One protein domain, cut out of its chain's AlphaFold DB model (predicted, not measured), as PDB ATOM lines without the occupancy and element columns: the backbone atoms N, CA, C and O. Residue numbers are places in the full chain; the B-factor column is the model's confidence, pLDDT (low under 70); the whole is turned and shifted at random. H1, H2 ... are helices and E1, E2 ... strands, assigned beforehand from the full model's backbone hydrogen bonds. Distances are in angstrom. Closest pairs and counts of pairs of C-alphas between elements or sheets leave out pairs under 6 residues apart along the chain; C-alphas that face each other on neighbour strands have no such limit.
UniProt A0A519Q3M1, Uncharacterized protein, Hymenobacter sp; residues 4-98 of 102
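What this domain is: This is residues 4 to 98 of the 102 residues of an uncharacterized protein of Hymenobacter sp (UniProt A0A519Q3M1). One long helix, H1, crosses one face of a strongly twisted sheet of four strands; its residues 13 to 27 cover the sheet and its earlier residues run on past it. A shorter helix, H3, packs along the edge strand E4, and the small H2 packs near the turn from E2 to E3. The printed part has 95 residues, with three named helices and four named strands in the order H1 H2 E1 E2 E3 E4 H3. The sheet's order is E1 - E2 - E3 - E4, antiparallel throughout, and the class is mixed, helices and strands. The whole is compact, with a radius of gyration of the C-alphas of 12.8 A and spans of 40 by 31 by 20 A.

How they stand to each other: H1, residues 4 to 28, is on the sheet of E1, residues 45 to 47, E2, 54 to 59, E3, 62 to 67, and E4, 72 to 77, at a height over the sheet of 9.3 A. It runs across the strands, at 83 degrees to E3 on the local plane; its closest C-alphas to E4 are those of Ile 17 and Val 73, 7.0 A. H2, residues 33 to 38, is on the sheet, its C-alpha of Val 34 6.1 A from that of Gly 62. The strands form a meander, each the antiparallel neighbour of the one before: N 56 and O 46 are 2.8 A apart, N 57 and O 64 2.8 A, N 63 and O 75 2.8 A. H3, residues 87 to 96, lies over none of the strands, on the opposite face from H1; the C-alphas of Leu 72 and Tyr 93 are its closest to E4, 5.5 A. With residues 9 to 13 alone, H1 touches H3, about perpendicular at 86 degrees, closest at the C-alphas of Tyr 13 and Tyr 93, 7.2 A. In H1, H2 and H3 every O i to N i+4 pair is within hydrogen-bond range.

Where its parts are: H1 begins at C-alpha 4 (124.729, 129.719, 101.819) and is 36.3 A long. E2, E3 and E4 measure 16.5 A, 16.9 A and 16.7 A, E1 7.3 A and H2 8.6 A. H3, 14.1 A, ends at C-alpha 96 (125.882, 146.323, 91.690).

The domain as a whole: The C-alphas of Thr 4 and His 40 are the two farthest apart, 41.8 A. The printed part has no cut and no long link. Residues 30 to 31 are under 70 in pLDDT.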
ATOM      1  N   THR A   4     123.296 129.759 102.138       93.31
ATOM      2  CA  THR A   4     124.729 129.719 101.819       93.31
ATOM      3  C   THR A   4     125.146 130.842 100.867       93.31
ATOM      4  O   THR A   4     126.203 131.444 101.050       93.31
ATOM      5  N   GLU A   5     124.323 131.166  99.867       90.44
ATOM      6  CA  GLU A   5     124.601 132.276  98.949       90.44
ATOM      7  C   GLU A   5     124.541 133.633  99.655       90.44
ATOM      8  O   GLU A   5     125.420 134.465  99.427       90.44
ATOM      9  N   VAL A   6     123.560 133.837 100.543       91.69
ATOM     10  CA  VAL A   6     123.443 135.066 101.348       91.69
ATOM     11  C   VAL A   6     124.670 135.242 102.239       91.69
ATOM     12  O   VAL A   6     125.277 136.313 102.238       91.69
ATOM     13  N   LEU A   7     125.076 134.197 102.966       94.06
ATOM     14  CA  LEU A   7     126.245 134.247 103.851       94.06
ATOM     15  C   LEU A   7     127.536 134.527 103.074       94.06
ATOM     16  O   LEU A   7     128.353 135.343 103.502       94.06
ATOM     17  N   ARG A   8     127.697 133.914 101.895       94.88
ATOM     18  CA  ARG A   8     128.839 134.173 101.012       94.88
ATOM     19  C   ARG A   8     128.873 135.631 100.551       94.88
ATOM     20  O   ARG A   8     129.924 136.262 100.613       94.88
ATOM     21  N   LEU A   9     127.741 136.176 100.103       95.19
ATOM     22  CA  LEU A   9     127.639 137.580  99.686       95.19
ATOM     23  C   LEU A   9     127.918 138.538 100.841       95.19
ATOM     24  O   LEU A   9     128.585 139.550 100.647       95.19
ATOM     25  N   LEU A  10     127.440 138.215 102.042       95.44
ATOM     26  CA  LEU A  10     127.698 139.012 103.234       95.44
ATOM     27  C   LEU A  10     129.194 139.050 103.574       95.44
ATOM     28  O   LEU A  10     129.704 140.117 103.911       95.44
ATOM     29  N   SER A  11     129.902 137.922 103.440       95.94
ATOM     30  CA  SER A  11     131.366 137.873 103.599       95.94
ATOM     31  C   SER A  11     132.062 138.760 102.571       95.94
ATOM     32  O   SER A  11     132.819 139.653 102.939       95.94
ATOM     33  N   GLN A  12     131.723 138.602 101.286       96.31
ATOM     34  CA  GLN A  12     132.300 139.407 100.202       96.31
ATOM     35  C   GLN A  12     132.041 140.905 100.379       96.31
ATOM     36  O   GLN A  12     132.875 141.743 100.030       96.31
ATOM     37  N   TYR A  13     130.876 141.250 100.923       96.62
ATOM     38  CA  TYR A  13     130.528 142.625 101.220       96.62
ATOM     39  C   TYR A  13     131.377 143.205 102.354       96.62
ATOM     40  O   TYR A  13     131.920 144.300 102.210       96.62
ATOM     41  N   ARG A  14     131.550 142.455 103.450       96.00
ATOM     42  CA  ARG A  14     132.414 142.848 104.574       96.00
ATOM     43  C   ARG A  14     133.867 143.018 104.137       96.00
ATOM     44  O   ARG A  14     134.442 144.074 104.380       96.00
ATOM     45  N   GLU A  15     134.405 142.050 103.400       96.19
ATOM     46  CA  GLU A  15     135.757 142.117 102.829       96.19
ATOM     47  C   GLU A  15     135.934 143.349 101.928       96.19
ATOM     48  O   GLU A  15     136.978 144.001 101.939       96.19
ATOM     49  N   ALA A  16     134.903 143.721 101.160       96.06
ATOM     50  CA  ALA A  16     134.947 144.924 100.336       96.06
ATOM     51  C   ALA A  16     135.019 146.210 101.178       96.06
ATOM     52  O   ALA A  16     135.770 147.116 100.819       96.06
ATOM     53  N   ILE A  17     134.272 146.292 102.283       95.56
ATOM     54  CA  ILE A  17     134.302 147.445 103.198       95.56
ATOM     55  C   ILE A  17     135.667 147.557 103.896       95.56
ATOM     56  O   ILE A  17     136.244 148.646 103.970       95.56
ATOM     57  N   GLU A  18     136.218 146.435 104.360       93.44
ATOM     58  CA  GLU A  18     137.555 146.380 104.963       93.44
ATOM     59  C   GLU A  18     138.633 146.810 103.960       93.44
ATOM     60  O   GLU A  18     139.470 147.663 104.259       93.44
ATOM     61  N   GLY A  19     138.563 146.301 102.726       94.06
ATOM     62  CA  GLY A  19     139.457 146.698 101.641       94.06
ATOM     63  C   GLY A  19     139.403 148.199 101.345       94.06
ATOM     64  O   GLY A  19     140.443 148.842 101.222       94.06
ATOM     65  N   ILE A  20     138.205 148.787 101.299       94.50
ATOM     66  CA  ILE A  20     138.027 150.237 101.121       94.50
ATOM     67  C   ILE A  20     138.664 151.024 102.264       94.50
ATOM     68  O   ILE A  20     139.288 152.061 102.045       94.50
ATOM     69  N   SER A  21     138.530 150.539 103.486       91.38
ATOM     70  CA  SER A  21     139.069 151.232 104.654       91.38
ATOM     71  C   SER A  21     140.590 151.206 104.696       91.38
ATOM     72  O   SER A  21     141.223 152.201 105.061       91.38
ATOM     73  N   ASN A  22     141.185 150.117 104.213       91.81
ATOM     74  CA  ASN A  22     142.617 150.053 103.955       91.81
ATOM     75  C   ASN A  22     143.039 151.066 102.880       91.81
ATOM     76  O   ASN A  22     144.047 151.745 103.064       91.81
ATOM     77  N   LEU A  23     142.255 151.245 101.808       93.44
ATOM     78  CA  LEU A  23     142.535 152.265 100.786       93.44
ATOM     79  C   LEU A  23     142.481 153.690 101.361       93.44
ATOM     80  O   LEU A  23     143.383 154.485 101.101       93.44
ATOM     81  N   PHE A  24     141.480 154.013 102.188       92.69
ATOM     82  CA  PHE A  24     141.432 155.301 102.895       92.69
ATOM     83  C   PHE A  24     142.666 155.511 103.777       92.69
ATOM     84  O   PHE A  24     143.280 156.580 103.730       92.69
ATOM     85  N   SER A  25     143.060 154.483 104.532       89.44
ATOM     86  CA  SER A  25     144.227 154.536 105.419       89.44
ATOM     87  C   SER A  25     145.522 154.765 104.634       89.44
ATOM     88  O   SER A  25     146.329 155.612 105.011       89.44
ATOM     89  N   GLN A  26     145.698 154.077 103.502       90.75
ATOM     90  CA  GLN A  26     146.856 154.250 102.618       90.75
ATOM     91  C   GLN A  26     146.893 155.639 101.971       90.75
ATOM     92  O   GLN A  26     147.963 156.229 101.832       90.75
ATOM     93  N   ARG A  27     145.733 156.170 101.567       90.81
ATOM     94  CA  ARG A  27     145.651 157.416 100.796       90.81
ATOM     95  C   ARG A  27     145.700 158.683 101.650       90.81
ATOM     96  O   ARG A  27     146.240 159.689 101.179       90.81
ATOM     97  N   PHE A  28     145.118 158.650 102.851       88.94
ATOM     98  CA  PHE A  28     144.893 159.832 103.695       88.94
ATOM     99  C   PHE A  28     145.453 159.709 105.120       88.94
ATOM    100  O   PHE A  28     145.299 160.646 105.898       88.94
ATOM    101  N   ALA A  29     146.095 158.587 105.476       79.88
ATOM    102  CA  ALA A  29     146.664 158.330 106.807       79.88
ATOM    103  C   ALA A  29     145.662 158.432 107.985       79.88
ATOM    104  O   ALA A  29     146.067 158.532 109.143       79.88
ATOM    105  N   GLY A  30     144.354 158.410 107.702       68.94
ATOM    106  CA  GLY A  30     143.272 158.562 108.676       68.94
ATOM    107  C   GLY A  30     142.596 157.238 109.031       68.94
ATOM    108  O   GLY A  30     142.474 156.348 108.196       68.94
ATOM    109  N   VAL A  31     142.126 157.124 110.279       68.38
ATOM    110  CA  VAL A  31     141.437 155.924 110.803       68.38
ATOM    111  C   VAL A  31     139.936 155.935 110.481       68.38
ATOM    112  O   VAL A  31     139.316 154.884 110.368       68.38
ATOM    113  N   ASN A  32     139.325 157.121 110.341       85.56
ATOM    114  CA  ASN A  32     137.883 157.261 110.122       85.56
ATOM    115  C   ASN A  32     137.600 158.382 109.113       85.56
ATOM    116  O   ASN A  32     137.553 159.563 109.460       85.56
ATOM    117  N   ALA A  33     137.364 157.983 107.865       87.88
ATOM    118  CA  ALA A  33     137.191 158.905 106.750       87.88
ATOM    119  C   ALA A  33     135.956 159.818 106.896       87.88
ATOM    120  O   ALA A  33     135.994 160.978 106.490       87.88
ATOM    121  N   VAL A  34     134.878 159.344 107.535       90.94
ATOM    122  CA  VAL A  34     133.678 160.161 107.800       90.94
ATOM    123  C   VAL A  34     133.986 161.256 108.818       90.94
ATOM    124  O   VAL A  34     133.570 162.403 108.645       90.94
ATOM    125  N   ARG A  35     134.743 160.935 109.871       89.81
ATOM    126  CA  ARG A  35     135.188 161.922 110.860       89.81
ATOM    127  C   ARG A  35     136.095 162.970 110.224       89.81
ATOM    128  O   ARG A  35     135.923 164.156 110.498       89.81
ATOM    129  N   ASP A  36     137.024 162.544 109.378       90.31
ATOM    130  CA  ASP A  36     137.960 163.450 108.711       90.31
ATOM    131  C   ASP A  36     137.232 164.366 107.714       90.31
ATOM    132  O   ASP A  36     137.503 165.567 107.668       90.31
ATOM    133  N   TRP A  37     136.215 163.854 107.016       92.44
ATOM    134  CA  TRP A  37     135.309 164.669 106.202       92.44
ATOM    135  C   TRP A  37     134.527 165.695 107.032       92.44
ATOM    136  O   TRP A  37     134.516 166.880 106.696       92.44
ATOM    137  N   ARG A  38     133.922 165.282 108.154       90.19
ATOM    138  CA  ARG A  38     133.185 166.189 109.059       90.19
ATOM    139  C   ARG A  38     134.064 167.282 109.664       90.19
ATOM    140  O   ARG A  38     133.557 168.332 110.035       90.19
ATOM    141  N   ARG A  39     135.371 167.034 109.770       91.56
ATOM    142  CA  ARG A  39     136.375 168.002 110.234       91.56
ATOM    143  C   ARG A  39     136.999 168.817 109.099       91.56
ATOM    144  O   ARG A  39     137.933 169.565 109.352       91.56
ATOM    145  N   HIS A  40     136.492 168.690 107.872       90.56
ATOM    146  CA  HIS A  40     136.993 169.378 106.679       90.56
ATOM    147  C   HIS A  40     138.436 169.018 106.283       90.56
ATOM    148  O   HIS A  40     139.066 169.744 105.519       90.56
ATOM    149  N   HIS A  41     138.955 167.883 106.759       90.62
ATOM    150  CA  HIS A  41     140.270 167.361 106.369       90.62
ATOM    151  C   HIS A  41     140.205 166.464 105.128       90.62
ATOM    152  O   HIS A  41     141.228 166.157 104.522       90.62
ATOM    153  N   LEU A  42     138.998 166.045 104.749       92.38
ATOM    154  CA  LEU A  42     138.731 165.234 103.573       92.38
ATOM    155  C   LEU A  42     137.580 165.858 102.781       92.38
ATOM    156  O   LEU A  42     136.596 166.331 103.356       92.38
ATOM    157  N   ALA A  43     137.698 165.866 101.455       94.81
ATOM    158  CA  ALA A  43     136.623 166.324 100.586       94.81
ATOM    159  C   ALA A  43     135.399 165.404 100.704       94.81
ATOM    160  O   ALA A  43     135.503 164.239 101.077       94.81
ATOM    161  N   ARG A  44     134.214 165.919 100.361       96.19
ATOM    162  CA  ARG A  44     132.999 165.092 100.343       96.19
ATOM    163  C   ARG A  44     133.063 164.007  99.263       96.19
ATOM    164  O   ARG A  44     132.525 162.930  99.474       96.19
ATOM    165  N   VAL A  45     133.677 164.302  98.121       97.19
ATOM    166  CA  VAL A  45     133.823 163.389  96.981       97.19
ATOM    167  C   VAL A  45     135.277 163.417  96.528       97.19
ATOM    168  O   VAL A  45     135.908 164.476  96.563       97.19
ATOM    169  N   GLY A  46     135.806 162.274  96.107       96.06
ATOM    170  CA  GLY A  46     137.157 162.174  95.568       96.06
ATOM    171  C   GLY A  46     137.504 160.754  95.144       96.06
ATOM    172  O   GLY A  46     136.626 159.917  94.979       96.06
ATOM    173  N   TYR A  47     138.800 160.477  95.000       96.44
ATOM    174  CA  TYR A  47     139.298 159.184  94.532       96.44
ATOM    175  C   TYR A  47     140.236 158.536  95.553       96.44
ATOM    176  O   TYR A  47     140.997 159.225  96.242       96.44
ATOM    177  N   LEU A  48     140.167 157.208  95.647       94.56
ATOM    178  CA  LEU A  48     141.007 156.379  96.517       94.56
ATOM    179  C   LEU A  48     142.266 155.854  95.816       94.56
ATOM    180  O   LEU A  48     143.158 155.335  96.481       94.56
ATOM    181  N   ASP A  49     142.364 156.013  94.498       93.81
ATOM    182  CA  ASP A  49     143.480 155.561  93.677       93.81
ATOM    183  C   ASP A  49     144.039 156.682  92.785       93.81
ATOM    184  O   ASP A  49     143.386 157.693  92.522       93.81
ATOM    185  N   GLY A  50     145.273 156.502  92.305       90.81
ATOM    186  CA  GLY A  50     145.937 157.475  91.428       90.81
ATOM    187  C   GLY A  50     145.378 157.526  90.001       90.81
ATOM    188  O   GLY A  50     145.580 158.520  89.314       90.81
ATOM    189  N   ASN A  51     144.661 156.483  89.569       93.06
ATOM    190  CA  ASN A  51     144.093 156.379  88.222       93.06
ATOM    191  C   ASN A  51     142.624 156.829  88.151       93.06
ATOM    192  O   ASN A  51     142.014 156.726  87.090       93.06
ATOM    193  N   HIS A  52     142.058 157.316  89.261       93.12
ATOM    194  CA  HIS A  52     140.672 157.779  89.364       93.12
ATOM    195  C   HIS A  52     139.631 156.715  88.962       93.12
ATOM    196  O   HIS A  52     138.625 157.014  88.322       93.12
ATOM    197  N   THR A  53     139.874 155.458  89.335       95.19
ATOM    198  CA  THR A  53     138.973 154.325  89.063       95.19
ATOM    199  C   THR A  53     138.141 153.903  90.274       95.19
ATOM    200  O   THR A  53     137.195 153.122  90.121       95.19
ATOM    201  N   ILE A  54     138.482 154.410  91.463       96.81
ATOM    202  CA  ILE A  54     137.792 154.139  92.724       96.81
ATOM    203  C   ILE A  54     137.341 155.474  93.319       96.81
ATOM    204  O   ILE A  54     138.107 156.159  93.997       96.81
ATOM    205  N   GLU A  55     136.096 155.853  93.052       97.50
ATOM    206  CA  GLU A  55     135.498 157.093  93.553       97.50
ATOM    207  C   GLU A  55     134.837 156.851  94.911       97.50
ATOM    208  O   GLU A  55     134.142 155.853  95.098       97.50
ATOM    209  N   TYR A  56     135.014 157.774  95.853       97.31
ATOM    210  CA  TYR A  56     134.281 157.795  97.113       97.31
ATOM    211  C   TYR A  56     133.368 159.018  97.198       97.31
ATOM    212  O   TYR A  56     133.715 160.107  96.739       97.31
ATOM    213  N   ALA A  57     132.232 158.858  97.870       97.44
ATOM    214  CA  ALA A  57     131.291 159.920  98.181       97.44
ATOM    215  C   ALA A  57     130.785 159.782  99.623       97.44
ATOM    216  O   ALA A  57     130.087 158.830  99.978       97.44
ATOM    217  N   MET A  58     131.111 160.768 100.451       96.19
ATOM    218  CA  MET A  58     130.672 160.868 101.837       96.19
ATOM    219  C   MET A  58     129.225 161.357 101.935       96.19
ATOM    220  O   MET A  58     128.788 162.275 101.224       96.19
ATOM    221  N   HIS A  59     128.479 160.766 102.861       93.69
ATOM    222  CA  HIS A  59     127.082 161.093 103.134       93.69
ATOM    223  C   HIS A  59     126.750 160.807 104.596       93.69
ATOM    224  O   HIS A  59     127.295 159.874 105.159       93.69
ATOM    225  N   GLY A  60     125.816 161.538 105.214       90.94
ATOM    226  CA  GLY A  60     125.281 161.212 106.547       90.94
ATOM    227  C   GLY A  60     126.320 160.687 107.556       90.94
ATOM    228  O   GLY A  60     127.186 161.433 108.023       90.94
ATOM    229  N   ALA A  61     126.221 159.397 107.890       92.81
ATOM    230  CA  ALA A  61     127.132 158.677 108.782       92.81
ATOM    231  C   ALA A  61     128.149 157.769 108.062       92.81
ATOM    232  O   ALA A  61     128.824 156.984 108.716       92.81
ATOM    233  N   GLY A  62     128.280 157.863 106.743       95.25
ATOM    234  CA  GLY A  62     128.927 156.850 105.926       95.25
ATOM    235  C   GLY A  62     129.579 157.339 104.641       95.25
ATOM    236  O   GLY A  62     129.782 158.533 104.402       95.25
ATOM    237  N   CYS A  63     129.918 156.358 103.819       95.81
ATOM    238  CA  CYS A  63     130.607 156.506 102.556       95.81
ATOM    239  C   CYS A  63     130.048 155.512 101.536       95.81
ATOM    240  O   CYS A  63     129.824 154.341 101.846       95.81
ATOM    241  N   THR A  64     129.865 155.976 100.304       97.44
ATOM    242  CA  THR A  64     129.618 155.124  99.144       97.44
ATOM    243  C   THR A  64     130.843 155.149  98.245       97.44
ATOM    244  O   THR A  64     131.340 156.222  97.917       97.44
ATOM    245  N   VAL A  65     131.318 153.975  97.839       97.81
ATOM    246  CA  VAL A  65     132.467 153.804  96.950       97.81
ATOM    247  C   VAL A  65     132.042 153.088  95.678       97.81
ATOM    248  O   VAL A  65     131.459 152.003  95.738       97.81
ATOM    249  N   GLY A  66     132.341 153.701  94.536       97.69
ATOM    250  CA  GLY A  66     132.122 153.155  93.202       97.69
ATOM    251  C   GLY A  66     133.435 152.724  92.555       97.69
ATOM    252  O   GLY A  66     134.429 153.443  92.611       97.69
ATOM    253  N   PHE A  67     133.430 151.551  91.924       95.88
ATOM    254  CA  PHE A  67     134.550 151.032  91.136       95.88
ATOM    255  C   PHE A  67     134.202 151.069  89.642       95.88
ATOM    256  O   PHE A  67     133.040 150.898  89.271       95.88
ATOM    257  N   ALA A  68     135.209 151.181  88.771       85.38
ATOM    258  CA  ALA A  68     135.042 151.271  87.312       85.38
ATOM    259  C   ALA A  68     134.192 150.155  86.655       85.38
ATOM    260  O   ALA A  68     133.659 150.347  85.567       85.38
ATOM    261  N   GLN A  69     134.035 148.996  87.302       84.69
ATOM    262  CA  GLN A  69     133.225 147.867  86.813       84.69
ATOM    263  C   GLN A  69     131.762 147.906  87.295       84.69
ATOM    264  O   GLN A  69     131.048 146.916  87.178       84.69
ATOM    265  N   GLY A  70     131.314 149.019  87.880       89.00
ATOM    266  CA  GLY A  70     129.945 149.188  88.375       89.00
ATOM    267  C   GLY A  70     129.701 148.648  89.787       89.00
ATOM    268  O   GLY A  70     128.642 148.912  90.348       89.00
ATOM    269  N   LYS A  71     130.684 147.965  90.397       94.88
ATOM    270  CA  LYS A  71     130.634 147.559  91.811       94.88
ATOM    271  C   LYS A  71     130.465 148.796  92.693       94.88
ATOM    272  O   LYS A  71     131.235 149.751  92.582       94.88
ATOM    273  N   LEU A  72     129.501 148.735  93.606       97.12
ATOM    274  CA  LEU A  72     129.154 149.813  94.524       97.12
ATOM    275  C   LEU A  72     129.087 149.276  95.953       97.12
ATOM    276  O   LEU A  72     128.437 148.271  96.222       97.12
ATOM    277  N   VAL A  73     129.761 149.949  96.881       97.75
ATOM    278  CA  VAL A  73     129.817 149.561  98.297       97.75
ATOM    279  C   VAL A  73     129.415 150.769  99.132       97.75
ATOM    280  O   VAL A  73     130.055 151.807  99.027       97.75
ATOM    281  N   SER A  74     128.365 150.661  99.948       97.56
ATOM    282  CA  SER A  74     127.876 151.769 100.781       97.56
ATOM    283  C   SER A  74     127.847 151.351 102.239       97.56
ATOM    284  O   SER A  74     127.201 150.377 102.585       97.56
ATOM    285  N   PHE A  75     128.521 152.055 103.131       96.81
ATOM    286  CA  PHE A  75     128.583 151.666 104.539       96.81
ATOM    287  C   PHE A  75     128.583 152.900 105.421       96.81
ATOM    288  O   PHE A  75     129.005 153.974 104.999       96.81
ATOM    289  N   ASP A  76     128.113 152.738 106.648       95.50
ATOM    290  CA  ASP A  76     128.201 153.749 107.689       95.50
ATOM    291  C   ASP A  76     129.361 153.430 108.636       95.50
ATOM    292  O   ASP A  76     129.876 152.310 108.665       95.50
ATOM    293  N   LEU A  77     129.773 154.428 109.406       91.50
ATOM    294  CA  LEU A  77     130.742 154.310 110.483       91.50
ATOM    295  C   LEU A  77     130.091 154.776 111.780       91.50
ATOM    296  O   LEU A  77     129.505 155.861 111.833       91.50
ATOM    297  N   ASP A  78     130.223 153.975 112.833       88.25
ATOM    298  CA  ASP A  78     129.926 154.449 114.180       88.25
ATOM    299  C   ASP A  78     131.034 155.388 114.704       88.25
ATOM    300  O   ASP A  78     132.050 155.653 114.048       88.25
ATOM    301  N   GLU A  79     130.841 155.920 115.911       80.56
ATOM    302  CA  GLU A  79     131.803 156.833 116.542       80.56
ATOM    303  C   GLU A  79     133.154 156.174 116.857       80.56
ATOM    304  O   GLU A  79     134.178 156.857 116.924       80.56
ATOM    305  N   SER A  80     133.161 154.848 117.006       83.44
ATOM    306  CA  SER A  80     134.358 154.033 117.226       83.44
ATOM    307  C   SER A  80     135.048 153.636 115.917       83.44
ATOM    308  O   SER A  80     136.156 153.108 115.947       83.44
ATOM    309  N   GLY A  81     134.447 153.948 114.764       81.12
ATOM    310  CA  GLY A  81     134.964 153.606 113.442       81.12
ATOM    311  C   GLY A  81     134.621 152.191 112.984       81.12
ATOM    312  O   GLY A  81     135.201 151.733 112.004       81.12
ATOM    313  N   ASN A  82     133.684 151.504 113.645       87.12
ATOM    314  CA  ASN A  82     133.189 150.221 113.161       87.12
ATOM    315  C   ASN A  82     132.227 150.432 111.993       87.12
ATOM    316  O   ASN A  82     131.397 151.346 112.008       87.12
ATOM    317  N   TYR A  83     132.303 149.546 111.003       90.50
ATOM    318  CA  TYR A  83     131.406 149.583 109.856       90.50
ATOM    319  C   TYR A  83     130.014 149.084 110.221       90.50
ATOM    320  O   TYR A  83     129.848 148.005 110.794       90.50
ATOM    321  N   LEU A  84     129.009 149.844 109.804       92.50
ATOM    322  CA  LEU A  84     127.602 149.501 109.925       92.50
ATOM    323  C   LEU A  84     126.968 149.459 108.537       92.50
ATOM    324  O   LEU A  84     127.315 150.229 107.641       92.50
ATOM    325  N   PHE A  85     126.010 148.563 108.352       94.31
ATOM    326  CA  PHE A  85     125.193 148.535 107.150       94.31
ATOM    327  C   PHE A  85     123.829 147.920 107.442       94.31
ATOM    328  O   PHE A  85     123.671 147.099 108.343       94.31
ATOM    329  N   ASP A  86     122.848 148.330 106.651       93.94
ATOM    330  CA  ASP A  86     121.488 147.809 106.680       93.94
ATOM    331  C   ASP A  86     121.224 146.925 105.449       93.94
ATOM    332  O   ASP A  86     122.063 146.773 104.550       93.94
ATOM    333  N   ALA A  87     120.031 146.332 105.403       93.81
ATOM    334  CA  ALA A  87     119.610 145.484 104.294       93.81
ATOM    335  C   ALA A  87     119.562 146.234 102.952       93.81
ATOM    336  O   ALA A  87     119.792 145.624 101.909       93.81
ATOM    337  N   TRP A  88     119.298 147.547 102.957       94.19
ATOM    338  CA  TRP A  88     119.286 148.345 101.734       94.19
ATOM    339  C   TRP A  88     120.699 148.463 101.162       94.19
ATOM    340  O   TRP A  88     120.905 148.149  99.994       94.19
ATOM    341  N   LYS A  89     121.693 148.808 101.985       95.81
ATOM    342  CA  LYS A  89     123.103 148.897 101.570       95.81
ATOM    343  C   LYS A  89     123.625 147.562 101.031       95.81
ATOM    344  O   LYS A  89     124.233 147.522  99.960       95.81
ATOM    345  N   PHE A  90     123.301 146.464 101.716       95.69
ATOM    346  CA  PHE A  90     123.627 145.114 101.251       95.69
ATOM    347  C   PHE A  90     122.956 144.777  99.909       95.69
ATOM    348  O   PHE A  90     123.621 144.292  98.992       95.69
ATOM    349  N   LYS A  91     121.662 145.090  99.749       94.44
ATOM    350  CA  LYS A  91     120.941 144.906  98.480       94.44
ATOM    351  C   LYS A  91     121.587 145.701  97.343       94.44
ATOM    352  O   LYS A  91     121.810 145.143  96.275       94.44
ATOM    353  N   ARG A  92     121.953 146.969  97.574       95.31
ATOM    354  CA  ARG A  92     122.635 147.809  96.571       95.31
ATOM    355  C   ARG A  92     123.969 147.214  96.133       95.31
ATOM    356  O   ARG A  92     124.270 147.227  94.944       95.31
ATOM    357  N   TYR A  93     124.739 146.663  97.069       96.56
ATOM    358  CA  TYR A  93     125.965 145.943  96.739       96.56
ATOM    359  C   TYR A  93     125.691 144.724  95.858       96.56
ATOM    360  O   TYR A  93     126.308 144.596  94.802       96.56
ATOM    361  N   ALA A  94     124.744 143.869  96.250       95.25
ATOM    362  CA  ALA A  94     124.391 142.671  95.495       95.25
ATOM    363  C   ALA A  94     123.933 143.017  94.063       95.25
ATOM    364  O   ALA A  94     124.458 142.462  93.095       95.25
ATOM    365  N   GLU A  95     123.037 143.997  93.913       94.75
ATOM    366  CA  GLU A  95     122.598 144.513  92.608       94.75
ATOM    367  C   GLU A  95     123.777 145.026  91.766       94.75
ATOM    368  O   GLU A  95     123.859 144.736  90.573       94.75
ATOM    369  N   SER A  96     124.724 145.741  92.385       95.56
ATOM    370  CA  SER A  96     125.882 146.323  91.690       95.56
ATOM    371  C   SER A  96     126.842 145.288  91.098       95.56
ATOM    372  O   SER A  96     127.585 145.594  90.170       95.56
ATOM    373  N   ILE A  97     126.817 144.057  91.616       94.25
ATOM    374  CA  ILE A  97     127.620 142.934  91.117       94.25
ATOM    375  C   ILE A  97     126.786 141.942  90.292       94.25
ATOM    376  O   ILE A  97     127.221 140.817  90.048       94.25
ATOM    377  N   GLY A  98     125.589 142.350  89.854       91.44
ATOM    378  CA  GLY A  98     124.739 141.584  88.941       91.44
ATOM    379  C   GLY A  98     123.812 140.567  89.608       91.44
ATOM    380  O   GLY A  98     123.226 139.738  88.910       91.44
TER     381      GLY A  98